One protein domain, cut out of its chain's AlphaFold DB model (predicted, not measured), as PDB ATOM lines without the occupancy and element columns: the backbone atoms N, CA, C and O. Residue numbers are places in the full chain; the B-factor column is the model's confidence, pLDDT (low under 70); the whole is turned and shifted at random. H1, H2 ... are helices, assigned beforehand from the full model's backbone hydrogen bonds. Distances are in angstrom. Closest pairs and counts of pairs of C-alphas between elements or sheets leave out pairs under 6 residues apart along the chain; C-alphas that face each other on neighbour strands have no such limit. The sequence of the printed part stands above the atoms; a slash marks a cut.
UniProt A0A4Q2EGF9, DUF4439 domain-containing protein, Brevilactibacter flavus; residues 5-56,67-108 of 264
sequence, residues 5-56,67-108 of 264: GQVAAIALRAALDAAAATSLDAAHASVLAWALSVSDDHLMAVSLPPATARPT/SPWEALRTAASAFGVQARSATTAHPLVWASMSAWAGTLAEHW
ATOM      1  N   GLY A   5      46.073  83.680  82.353       88.38
ATOM      2  CA  GLY A   5      45.337  82.417  82.247       88.38
ATOM      3  C   GLY A   5      46.145  81.298  81.573       88.38
ATOM      4  O   GLY A   5      46.127  80.164  82.036       88.38
ATOM      5  N   GLN A   6      46.926  81.603  80.533       91.00
ATOM      6  CA  GLN A   6      47.793  80.615  79.874       91.00
ATOM      7  C   GLN A   6      48.909  80.123  80.808       91.00
ATOM      8  O   GLN A   6      49.199  78.930  80.847       91.00
ATOM      9  N   VAL A   7      49.497  81.019  81.610       91.75
ATOM     10  CA  VAL A   7      50.487  80.642  82.636       91.75
ATOM     11  C   VAL A   7      49.861  79.707  83.675       91.75
ATOM     12  O   VAL A   7      50.458  78.687  84.022       91.75
ATOM     13  N   ALA A   8      48.640  80.006  84.124       92.69
ATOM     14  CA  ALA A   8      47.916  79.163  85.069       92.69
ATOM     15  C   ALA A   8      47.565  77.778  84.491       92.69
ATOM     16  O   ALA A   8      47.657  76.788  85.211       92.69
ATOM     17  N   ALA A   9      47.230  77.684  83.199       91.38
ATOM     18  CA  ALA A   9      46.967  76.407  82.529       91.38
ATOM     19  C   ALA A   9      48.209  75.502  82.492       91.38
ATOM     20  O   ALA A   9      48.120  74.317  82.810       91.38
ATOM     21  N   ILE A  10      49.380  76.067  82.178       91.44
ATOM     22  CA  ILE A  10      50.656  75.333  82.182       91.44
ATOM     23  C   ILE A  10      51.007  74.871  83.601       91.44
ATOM     24  O   ILE A  10      51.366  73.712  83.805       91.44
ATOM     25  N   ALA A  11      50.877  75.762  84.589       91.62
ATOM     26  CA  ALA A  11      51.156  75.438  85.986       91.62
ATOM     27  C   ALA A  11      50.226  74.337  86.518       91.62
ATOM     28  O   ALA A  11      50.679  73.425  87.210       91.62
ATOM     29  N   LEU A  12      48.941  74.385  86.154       93.44
ATOM     30  CA  LEU A  12      47.976  73.355  86.513       93.44
ATOM     31  C   LEU A  12      48.342  72.001  85.898       93.44
ATOM     32  O   LEU A  12      48.374  71.005  86.615       93.44
ATOM     33  N   ARG A  13      48.670  71.964  84.599       93.06
ATOM     34  CA  ARG A  13      49.088  70.727  83.923       93.06
ATOM     35  C   ARG A  13      50.285  70.085  84.620       93.06
ATOM     36  O   ARG A  13      50.259  68.885  84.881       93.06
ATOM     37  N   ALA A  14      51.291  70.888  84.970       90.50
ATOM     38  CA  ALA A  14      52.479  70.419  85.677       90.50
ATOM     39  C   ALA A  14      52.153  69.862  87.075       90.50
ATOM     40  O   ALA A  14      52.712  68.840  87.472       90.50
ATOM     41  N   ALA A  15      51.230  70.489  87.812       91.69
ATOM     42  CA  ALA A  15      50.784  69.989  89.112       91.69
ATOM     43  C   ALA A  15      50.036  68.647  88.994       91.69
ATOM     44  O   ALA A  15      50.248  67.751  89.811       91.69
ATOM     45  N   LEU A  16      49.207  68.476  87.957       92.38
ATOM     46  CA  LEU A  16      48.529  67.207  87.676       92.38
ATOM     47  C   LEU A  16      49.529  66.105  87.272       92.38
ATOM     48  O   LEU A  16      49.415  64.979  87.750       92.38
ATOM     49  N   ASP A  17      50.547  66.417  86.461       91.19
ATOM     50  CA  ASP A  17      51.622  65.464  86.130       91.19
ATOM     51  C   ASP A  17      52.421  65.037  87.367       91.19
ATOM     52  O   ASP A  17      52.729  63.856  87.538       91.19
ATOM     53  N   ALA A  18      52.738  65.987  88.251       89.56
ATOM     54  CA  ALA A  18      53.418  65.695  89.507       89.56
ATOM     55  C   ALA A  18      52.569  64.779  90.404       89.56
ATOM     56  O   ALA A  18      53.098  63.828  90.977       89.56
ATOM     57  N   ALA A  19      51.253  65.004  90.466       88.25
ATOM     58  CA  ALA A  19      50.323  64.130  91.179       88.25
ATOM     59  C   ALA A  19      50.307  62.710  90.599       88.25
ATOM     60  O   ALA A  19      50.300  61.736  91.349       88.25
ATOM     61  N   ALA A  20      50.371  62.582  89.271       87.69
ATOM     62  CA  ALA A  20      50.349  61.292  88.581       87.69
ATOM     63  C   ALA A  20      51.616  60.463  88.837       87.69
ATOM     64  O   ALA A  20      51.604  59.245  88.670       87.69
ATOM     65  N   ALA A  21      52.707  61.109  89.256       85.81
ATOM     66  CA  ALA A  21      53.937  60.441  89.666       85.81
ATOM     67  C   ALA A  21      53.881  59.882  91.101       85.81
ATOM     68  O   ALA A  21      54.808  59.184  91.517       85.81
ATOM     69  N   THR A  22      52.822  60.175  91.861       84.25
ATOM     70  CA  THR A  22      52.629  59.682  93.233       84.25
ATOM     71  C   THR A  22      51.726  58.450  93.275       84.25
ATOM     72  O   THR A  22      50.971  58.173  92.345       84.25
ATOM     73  N   SER A  23      51.803  57.682  94.364       82.06
ATOM     74  CA  SER A  23      50.885  56.564  94.593       82.06
ATOM     75  C   SER A  23      49.509  57.096  94.995       82.06
ATOM     76  O   SER A  23      49.368  57.667  96.075       82.06
ATOM     77  N   LEU A  24      48.502  56.870  94.152       86.81
ATOM     78  CA  LEU A  24      47.100  57.226  94.389       86.81
ATOM     79  C   LEU A  24      46.239  55.965  94.511       86.81
ATOM     80  O   LEU A  24      46.574  54.921  93.947       86.81
ATOM     81  N   ASP A  25      45.119  56.060  95.228       91.19
ATOM     82  CA  ASP A  25      44.089  55.024  95.153       91.19
ATOM     83  C   ASP A  25      43.409  55.012  93.769       91.19
ATOM     84  O   ASP A  25      43.582  55.916  92.948       91.19
ATOM     85  N   ALA A  26      42.637  53.959  93.494       89.06
ATOM     86  CA  ALA A  26      42.016  53.762  92.187       89.06
ATOM     87  C   ALA A  26      41.029  54.883  91.802       89.06
ATOM     88  O   ALA A  26      40.925  55.219  90.621       89.06
ATOM     89  N   ALA A  27      40.326  55.471  92.777       89.44
ATOM     90  CA  ALA A  27      39.352  56.530  92.524       89.44
ATOM     91  C   ALA A  27      40.062  57.826  92.106       89.44
ATOM     92  O   ALA A  27      39.784  58.374  91.037       89.44
ATOM     93  N   HIS A  28      41.066  58.251  92.877       90.31
ATOM     94  CA  HIS A  28      41.887  59.417  92.563       90.31
ATOM     95  C   HIS A  28      42.688  59.232  91.272       90.31
ATOM     96  O   HIS A  28      42.815  60.175  90.494       90.31
ATOM     97  N   ALA A  29      43.188  58.023  90.993       90.88
ATOM     98  CA  ALA A  29      43.868  57.726  89.734       90.88
ATOM     99  C   ALA A  29      42.935  57.889  88.520       90.88
ATOM    100  O   ALA A  29      43.343  58.460  87.507       90.88
ATOM    101  N   SER A  30      41.675  57.447  88.623       90.44
ATOM    102  CA  SER A  30      40.670  57.619  87.564       90.44
ATOM    103  C   SER A  30      40.320  59.094  87.340       90.44
ATOM    104  O   SER A  30      40.311  59.565  86.199       90.44
ATOM    105  N   VAL A  31      40.077  59.841  88.422       90.88
ATOM    106  CA  VAL A  31      39.812  61.289  88.363       90.88
ATOM    107  C   VAL A  31      40.994  62.031  87.745       90.88
ATOM    108  O   VAL A  31      40.802  62.874  86.870       90.88
ATOM    109  N   LEU A  32      42.220  61.691  88.144       91.75
ATOM    110  CA  LEU A  32      43.424  62.319  87.622       91.75
ATOM    111  C   LEU A  32      43.636  62.015  86.136       91.75
ATOM    112  O   LEU A  32      43.904  62.933  85.369       91.75
ATOM    113  N   ALA A  33      43.468  60.763  85.703       90.31
ATOM    114  CA  ALA A  33      43.570  60.399  84.289       90.31
ATOM    115  C   ALA A  33      42.575  61.193  83.425       90.31
ATOM    116  O   ALA A  33      42.932  61.712  82.363       90.31
ATOM    117  N   TRP A  34      41.341  61.346  83.908       89.25
ATOM    118  CA  TRP A  34      40.342  62.177  83.246       89.25
ATOM    119  C   TRP A  34      40.735  63.661  83.241       89.25
ATOM    120  O   TRP A  34      40.657  64.302  82.194       89.25
ATOM    121  N   ALA A  35      41.215  64.194  84.368       90.62
ATOM    122  CA  ALA A  35      41.622  65.592  84.499       90.62
ATOM    123  C   ALA A  35      42.811  65.959  83.597       90.62
ATOM    124  O   ALA A  35      42.818  67.036  83.005       90.62
ATOM    125  N   LEU A  36      43.786  65.057  83.448       91.12
ATOM    126  CA  LEU A  36      44.915  65.214  82.526       91.12
ATOM    127  C   LEU A  36      44.424  65.327  81.078       91.12
ATOM    128  O   LEU A  36      44.821  66.246  80.368       91.12
ATOM    129  N   SER A  37      43.498  64.450  80.672       88.00
ATOM    130  CA  SER A  37      42.899  64.496  79.335       88.00
ATOM    131  C   SER A  37      42.142  65.803  79.080       88.00
ATOM    132  O   SER A  37      42.309  66.391  78.018       88.00
ATOM    133  N   VAL A  38      41.357  66.291  80.046       87.31
ATOM    134  CA  VAL A  38      40.670  67.590  79.918       87.31
ATOM    135  C   VAL A  38      41.672  68.745  79.863       87.31
ATOM    136  O   VAL A  38      41.498  69.685  79.091       87.31
ATOM    137  N   SER A  39      42.748  68.677  80.648       89.31
ATOM    138  CA  SER A  39      43.789  69.703  80.632       89.31
ATOM    139  C   SER A  39      44.507  69.787  79.283       89.31
ATOM    140  O   SER A  39      44.898  70.885  78.894       89.31
ATOM    141  N   ASP A  40      44.685  68.671  78.572       87.31
ATOM    142  CA  ASP A  40      45.273  68.669  77.228       87.31
ATOM    143  C   ASP A  40      44.333  69.329  76.200       87.31
ATOM    144  O   ASP A  40      44.783  70.175  75.423       87.31
ATOM    145  N   ASP A  41      43.024  69.046  76.272       84.50
ATOM    146  CA  ASP A  41      41.998  69.727  75.462       84.50
ATOM    147  C   ASP A  41      42.009  71.250  75.729       84.50
ATOM    148  O   ASP A  41      41.972  72.071  74.808       84.50
ATOM    149  N   HIS A  42      42.123  71.641  77.003       86.56
ATOM    150  CA  HIS A  42      42.184  73.037  77.442       86.56
ATOM    151  C   HIS A  42      43.415  73.778  76.915       86.56
ATOM    152  O   HIS A  42      43.282  74.905  76.438       86.56
ATOM    153  N   LEU A  43      44.604  73.167  76.985       87.81
ATOM    154  CA  LEU A  43      45.835  73.768  76.467       87.81
ATOM    155  C   LEU A  43      45.711  74.045  74.967       87.81
ATOM    156  O   LEU A  43      46.010  75.156  74.522       87.81
ATOM    157  N   MET A  44      45.185  73.080  74.211       84.88
ATOM    158  CA  MET A  44      45.009  73.237  72.773       84.88
ATOM    159  C   MET A  44      44.051  74.372  72.417       84.88
ATOM    160  O   MET A  44      44.366  75.199  71.558       84.88
ATOM    161  N   ALA A  45      42.931  74.478  73.129       83.00
ATOM    162  CA  ALA A  45      41.939  75.526  72.906       83.00
ATOM    163  C   ALA A  45      42.469  76.946  73.164       83.00
ATOM    164  O   ALA A  45      41.996  77.907  72.560       83.00
ATOM    165  N   VAL A  46      43.469  77.095  74.039       84.75
ATOM    166  CA  VAL A  46      44.128  78.384  74.309       84.75
ATOM    167  C   VAL A  46      45.433  78.556  73.522       84.75
ATOM    168  O   VAL A  46      46.269  79.391  73.885       84.75
ATOM    169  N   SER A  47      45.591  77.795  72.429       83.75
ATOM    170  CA  SER A  47      46.739  77.825  71.509       83.75
ATOM    171  C   SER A  47      48.086  77.511  72.169       83.75
ATOM    172  O   SER A  47      49.126  78.037  71.770       83.75
ATOM    173  N   LEU A  48      48.082  76.658  73.193       79.31
ATOM    174  CA  LEU A  48      49.284  76.099  73.801       79.31
ATOM    175  C   LEU A  48      49.463  74.651  73.337       79.31
ATOM    176  O   LEU A  48      48.471  73.931  73.235       79.31
ATOM    177  N   PRO A  49      50.698  74.192  73.065       71.50
ATOM    178  CA  PRO A  49      50.918  72.798  72.713       71.50
ATOM    179  C   PRO A  49      50.446  71.889  73.862       71.50
ATOM    180  O   PRO A  49      50.667  72.230  75.031       71.50
ATOM    181  N   PRO A  50      49.833  70.730  73.558       65.88
ATOM    182  CA  PRO A  50      49.582  69.723  74.575       65.88
ATOM    183  C   PRO A  50      50.938  69.224  75.086       65.88
ATOM    184  O   PRO A  50      51.967  69.420  74.430       65.88
ATOM    185  N   ALA A  51      50.977  68.588  76.255       67.50
ATOM    186  CA  ALA A  51      52.234  68.104  76.822       67.50
ATOM    187  C   ALA A  51      52.811  66.934  75.985       67.50
ATOM    188  O   ALA A  51      52.681  65.770  76.342       67.50
ATOM    189  N   THR A  52      53.465  67.215  74.851       47.94
ATOM    190  CA  THR A  52      54.055  66.198  73.956       47.94
ATOM    191  C   THR A  52      55.426  65.701  74.406       47.94
ATOM    192  O   THR A  52      56.021  64.857  73.742       47.94
ATOM    193  N   ALA A  53      55.949  66.169  75.536       43.28
ATOM    194  CA  ALA A  53      57.194  65.659  76.086       43.28
ATOM    195  C   ALA A  53      57.112  65.617  77.606       43.28
ATOM    196  O   ALA A  53      57.070  66.653  78.267       43.28
ATOM    197  N   ARG A  54      57.141  64.400  78.158       38.75
ATOM    198  CA  ARG A  54      57.500  64.172  79.556       38.75
ATOM    199  C   ARG A  54      58.872  64.826  79.760       38.75
ATOM    200  O   ARG A  54      59.818  64.386  79.102       38.75
ATOM    201  N   PRO A  55      59.027  65.857  80.608       39.34
ATOM    202  CA  PRO A  55      60.356  66.338  80.932       39.34
ATOM    203  C   PRO A  55      61.097  65.164  81.575       39.34
ATOM    204  O   PRO A  55      60.665  64.644  82.604       39.34
ATOM    205  N   THR A  56      62.187  64.699  80.966       36.16
ATOM    206  CA  THR A  56      63.195  63.935  81.705       36.16
ATOM    207  C   THR A  56      63.623  64.825  82.856       36.16
ATOM    208  O   THR A  56      64.241  65.864  82.634       36.16
ATOM    209  N   SER A  67      49.906  71.377  96.016       82.94
ATOM    210  CA  SER A  67      48.949  70.273  95.986       82.94
ATOM    211  C   SER A  67      48.020  70.420  94.766       82.94
ATOM    212  O   SER A  67      47.716  71.549  94.362       82.94
ATOM    213  N   PRO A  68      47.523  69.319  94.169       85.44
ATOM    214  CA  PRO A  68      46.607  69.395  93.024       85.44
ATOM    215  C   PRO A  68      45.389  70.278  93.305       85.44
ATOM    216  O   PRO A  68      44.973  71.059  92.456       85.44
ATOM    217  N   TRP A  69      44.881  70.225  94.536       89.81
ATOM    218  CA  TRP A  69      43.789  71.066  95.013       89.81
ATOM    219  C   TRP A  69      44.120  72.574  94.982       89.81
ATOM    220  O   TRP A  69      43.332  73.366  94.459       89.81
ATOM    221  N   GLU A  70      45.292  72.996  95.474       90.62
ATOM    222  CA  GLU A  70      45.730  74.405  95.412       90.62
ATOM    223  C   GLU A  70      45.948  74.877  93.974       90.62
ATOM    224  O   GLU A  70      45.586  76.008  93.625       90.62
ATOM    225  N   ALA A  71      46.524  74.011  93.137       92.56
ATOM    226  CA  ALA A  71      46.748  74.297  91.728       92.56
ATOM    227  C   ALA A  71      45.415  74.511  90.997       92.56
ATOM    228  O   ALA A  71      45.259  75.509  90.293       92.56
ATOM    229  N   LEU A  72      44.429  73.635  91.225       94.44
ATOM    230  CA  LEU A  72      43.086  73.748  90.655       94.44
ATOM    231  C   LEU A  72      42.389  75.042  91.085       94.44
ATOM    232  O   LEU A  72      41.873  75.766  90.236       94.44
ATOM    233  N   ARG A  73      42.430  75.399  92.376       95.06
ATOM    234  CA  ARG A  73      41.832  76.653  92.872       95.06
ATOM    235  C   ARG A  73      42.478  77.896  92.273       95.06
ATOM    236  O   ARG A  73      41.781  78.820  91.852       95.06
ATOM    237  N   THR A  74      43.807  77.924  92.249       94.19
ATOM    238  CA  THR A  74      44.574  79.039  91.678       94.19
ATOM    239  C   THR A  74      44.244  79.207  90.197       94.19
ATOM    240  O   THR A  74      43.963  80.317  89.740       94.19
ATOM    241  N   ALA A  75      44.211  78.098  89.460       94.62
ATOM    242  CA  ALA A  75      43.876  78.090  88.049       94.62
ATOM    243  C   ALA A  75      42.431  78.543  87.803       94.62
ATOM    244  O   ALA A  75      42.211  79.428  86.981       94.62
ATOM    245  N   ALA A  76      41.466  78.041  88.582       94.62
ATOM    246  CA  ALA A  76      40.063  78.441  88.492       94.62
ATOM    247  C   ALA A  76      39.888  79.963  88.607       94.62
ATOM    248  O   ALA A  76      39.201  80.576  87.786       94.62
ATOM    249  N   SER A  77      40.573  80.586  89.573       94.69
ATOM    250  CA  SER A  77      40.564  82.040  89.751       94.69
ATOM    251  C   SER A  77      41.157  82.776  88.545       94.69
ATOM    252  O   SER A  77      40.563  83.741  88.063       94.69
ATOM    253  N   ALA A  78      42.313  82.334  88.041       94.31
ATOM    254  CA  ALA A  78      42.970  82.965  86.896       94.31
ATOM    255  C   ALA A  78      42.126  82.862  85.616       94.31
ATOM    256  O   ALA A  78      41.971  83.844  84.887       94.31
ATOM    257  N   PHE A  79      41.527  81.695  85.368       93.69
ATOM    258  CA  PHE A  79      40.630  81.477  84.237       93.69
ATOM    259  C   PHE A  79      39.367  82.334  84.342       93.69
ATOM    260  O   PHE A  79      38.964  82.935  83.352       93.69
ATOM    261  N   GLY A  80      38.788  82.470  85.539       91.31
ATOM    262  CA  GLY A  80      37.599  83.296  85.755       91.31
ATOM    263  C   GLY A  80      37.861  84.784  85.492       91.31
ATOM    264  O   GLY A  80      37.026  85.472  84.907       91.31
ATOM    265  N   VAL A  81      39.043  85.292  85.866       91.25
ATOM    266  CA  VAL A  81      39.470  86.661  85.514       91.25
ATOM    267  C   VAL A  81      39.550  86.835  83.996       91.25
ATOM    268  O   VAL A  81      39.068  87.834  83.465       91.25
ATOM    269  N   GLN A  82      40.115  85.854  83.292       90.56
ATOM    270  CA  GLN A  82      40.244  85.874  81.836       90.56
ATOM    271  C   GLN A  82      38.864  85.799  81.150       90.56
ATOM    272  O   GLN A  82      38.593  86.568  80.233       90.56
ATOM    273  N   ALA A  83      37.954  84.962  81.656       88.94
ATOM    274  CA  ALA A  83      36.593  84.790  81.140       88.94
ATOM    275  C   ALA A  83      35.749  86.071  81.173       88.94
ATOM    276  O   ALA A  83      34.934  86.298  80.283       88.94
ATOM    277  N   ARG A  84      35.948  86.906  82.199       86.94
ATOM    278  CA  ARG A  84      35.206  88.161  82.410       86.94
ATOM    279  C   ARG A  84      35.871  89.382  81.772       86.94
ATOM    280  O   ARG A  84      35.342  90.486  81.861       86.94
ATOM    281  N   SER A  85      37.042  89.214  81.164       83.44
ATOM    282  CA  SER A  85      37.768  90.317  80.547       83.44
ATOM    283  C   SER A  85      37.277  90.561  79.121       83.44
ATOM    284  O   SER A  85      37.420  89.703  78.251       83.44
ATOM    285  N   ALA A  86      36.780  91.774  78.859       72.25
ATOM    286  CA  ALA A  86      36.242  92.189  77.560       72.25
ATOM    287  C   ALA A  86      37.259  92.134  76.401       72.25
ATOM    288  O   ALA A  86      36.873  92.134  75.237       72.25
ATOM    289  N   THR A  87      38.561  92.105  76.702       77.81
ATOM    290  CA  THR A  87      39.639  92.071  75.698       77.81
ATOM    291  C   THR A  87      40.118  90.657  75.379       77.81
ATOM    292  O   THR A  87      41.024  90.466  74.568       77.81
ATOM    293  N   THR A  88      39.536  89.654  76.030       79.00
ATOM    294  CA  THR A  88      39.969  88.268  75.925       79.00
ATOM    295  C   THR A  88      39.320  87.575  74.740       79.00
ATOM    296  O   THR A  88      38.098  87.535  74.620       79.00
ATOM    297  N   ALA A  89      40.139  86.939  73.906       77.62
ATOM    298  CA  ALA A  89      39.640  86.006  72.908       77.62
ATOM    299  C   ALA A  89      39.078  84.743  73.585       77.62
ATOM    300  O   ALA A  89      39.691  84.195  74.502       77.62
ATOM    301  N   HIS A  90      37.940  84.258  73.086       78.75
ATOM    302  CA  HIS A  90      37.289  83.023  73.536       78.75
ATOM    303  C   HIS A  90      36.838  83.023  75.018       78.75
ATOM    304  O   HIS A  90      37.190  82.108  75.764       78.75
ATOM    305  N   PRO A  91      36.018  83.992  75.475       85.12
ATOM    306  CA  PRO A  91      35.567  84.072  76.876       85.12
ATOM    307  C   PRO A  91      34.860  82.796  77.360       85.12
ATOM    308  O   PRO A  91      35.014  82.396  78.511       85.12
ATOM    309  N   LEU A  92      34.154  82.108  76.459       86.69
ATOM    310  CA  LEU A  92      33.493  80.834  76.728       86.69
ATOM    311  C   LEU A  92      34.479  79.711  77.115       86.69
ATOM    312  O   LEU A  92      34.195  78.925  78.018       86.69
ATOM    313  N   VAL A  93      35.650  79.664  76.473       87.75
ATOM    314  CA  VAL A  93      36.706  78.686  76.778       87.75
ATOM    315  C   VAL A  93      37.244  78.923  78.185       87.75
ATOM    316  O   VAL A  93      37.313  78.005  78.995       87.75
ATOM    317  N   TRP A  94      37.532  80.179  78.524       90.12
ATOM    318  CA  TRP A  94      38.025  80.547  79.849       90.12
ATOM    319  C   TRP A  94      36.994  80.321  80.957       90.12
ATOM    320  O   TRP A  94      37.352  79.818  82.023       90.12
ATOM    321  N   ALA A  95      35.719  80.638  80.704       89.88
ATOM    322  CA  ALA A  95      34.631  80.366  81.644       89.88
ATOM    323  C   ALA A  95      34.544  78.867  81.945       89.88
ATOM    324  O   ALA A  95      34.376  78.469  83.096       89.88
ATOM    325  N   SER A  96      34.759  78.038  80.923       88.38
ATOM    326  CA  SER A  96      34.867  76.600  81.104       88.38
ATOM    327  C   SER A  96      35.966  76.170  82.036       88.38
ATOM    328  O   SER A  96      35.740  75.418  82.977       88.38
ATOM    329  N   MET A  97      37.181  76.625  81.728       91.25
ATOM    330  CA  MET A  97      38.369  76.174  82.416       91.25
ATOM    331  C   MET A  97      38.233  76.555  83.886       91.25
ATOM    332  O   MET A  97      38.576  75.758  84.758       91.25
ATOM    333  N   SER A  98      37.662  77.736  84.154       92.94
ATOM    334  CA  SER A  98      37.316  78.195  85.496       92.94
ATOM    335  C   SER A  98      36.306  77.279  86.184       92.94
ATOM    336  O   SER A  98      36.593  76.765  87.266       92.94
ATOM    337  N   ALA A  99      35.165  77.020  85.539       91.31
ATOM    338  CA  ALA A  99      34.099  76.185  86.077       91.31
ATOM    339  C   ALA A  99      34.578  74.754  86.364       91.31
ATOM    340  O   ALA A  99      34.353  74.229  87.454       91.31
ATOM    341  N   TRP A 100      35.297  74.144  85.422       91.44
ATOM    342  CA  TRP A 100      35.878  72.813  85.554       91.44
ATOM    343  C   TRP A 100      36.909  72.751  86.684       91.44
ATOM    344  O   TRP A 100      36.787  71.901  87.563       91.44
ATOM    345  N   ALA A 101      37.888  73.662  86.705       93.25
ATOM    346  CA  ALA A 101      38.949  73.642  87.710       93.25
ATOM    347  C   ALA A 101      38.393  73.899  89.117       93.25
ATOM    348  O   ALA A 101      38.797  73.238  90.071       93.25
ATOM    349  N   GLY A 102      37.430  74.819  89.242       93.44
ATOM    350  CA  GLY A 102      36.754  75.108  90.504       93.44
ATOM    351  C   GLY A 102      35.939  73.918  91.007       93.44
ATOM    352  O   GLY A 102      36.097  73.517  92.156       93.44
ATOM    353  N   THR A 103      35.136  73.305  90.133       92.12
ATOM    354  CA  THR A 103      34.329  72.121  90.478       92.12
ATOM    355  C   THR A 103      35.216  70.939  90.861       92.12
ATOM    356  O   THR A 103      34.974  70.277  91.868       92.12
ATOM    357  N   LEU A 104      36.290  70.693  90.107       91.75
ATOM    358  CA  LEU A 104      37.219  69.609  90.407       91.75
ATOM    359  C   LEU A 104      37.940  69.844  91.738       91.75
ATOM    360  O   LEU A 104      38.130  68.896  92.490       91.75
ATOM    361  N   ALA A 105      38.310  71.088  92.059       92.88
ATOM    362  CA  ALA A 105      38.892  71.415  93.358       92.88
ATOM    363  C   ALA A 105      37.924  71.143  94.519       92.88
ATOM    364  O   ALA A 105      38.349  70.633  95.551       92.88
ATOM    365  N   GLU A 106      36.642  71.487  94.367       90.81
ATOM    366  CA  GLU A 106      35.620  71.266  95.400       90.81
ATOM    367  C   GLU A 106      35.402  69.773  95.685       90.81
ATOM    368  O   GLU A 106      35.227  69.399  96.841       90.81
ATOM    369  N   HIS A 107      35.491  68.922  94.660       88.44
ATOM    370  CA  HIS A 107      35.227  67.485  94.784       88.44
ATOM    371  C   HIS A 107      36.481  66.597  94.825       88.44
ATOM    372  O   HIS A 107      36.360  65.377  94.936       88.44
ATOM    373  N   TRP A 108      37.684  67.182  94.761       87.62
ATOM    374  CA  TRP A 108      38.944  66.434  94.676       87.62
ATOM    375  C   TRP A 108      39.098  65.405  95.799       87.62
ATOM    376  O   TRP A 108      39.510  64.284  95.532       87.62
TER     377      TRP A 108
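This is residues 5 to 56 and 67 to 108 of the 264 residues of the protein "DUF4439 domain-containing protein" of Brevilactibacter flavus (UniProt A0A4Q2EGF9). Two helical hairpins, H1 with H2 and H3 with H4, stand side by side as a bundle of four helices running roughly along one another, with H1 and H3 joining the hairpins and the side between H2 and H4 the looser one. The printed part has 94 residues with four named helices, in the order H1, H2, H3, H4, and no named strand; the class is all helix. It is compact, with a radius of gyration of the C-alphas of 12.9 A, and spans 42 by 29 by 17 A.

H2, residues 26 to 45, is the longest helix and touches H1, residues 5 to 20, at a shallow tilt of 27 degrees, opposite ways; the closest C-alphas, of Arg 13 and Ser 39, are 6.3 A apart. H1 touches H3, residues 68 to 83, at a shallow tilt of 19 degrees, opposite ways, with the C-alphas of Ala 8 and Ala 75 closest at 5.1 A. H3 and H4, residues 91 to 107, form a helical hairpin and touch with 39 pairs of C-alphas within 8 A, the closest being those of Ala 76 and Ser 98 at 4.1 A. H2, with residues 42 to 45 alone, only just touches residues 93 to 97 of H4, with 3 pairs within 8 A. H2 and H3 are apart. In H1, H2, H3 and H4 every O i to N i+4 pair is within hydrogen-bond range.

H2 measures 29.1 A from first to last C-alpha, beginning at (42.016, 53.762, 92.187). H1 measures 22.6 A from C-alpha 5 at (45.337, 82.417, 82.247), H3 21.9 A, and H4 24.4 A to C-alpha 107 at (35.227, 67.485, 94.784).

The C-alphas farthest apart, of Ser 23 and Ala 86, are 42.1 A apart. Residues 57 to 66 are not printed, and C-alphas 56 and 67 stand 21.1 A apart across this cut, in the link from H2 to H3. The link from H1 to H2 is tight and that from H3 to H4 short. Mean pLDDT of the printed part is 85.7; residues 50 to 56 are under 70.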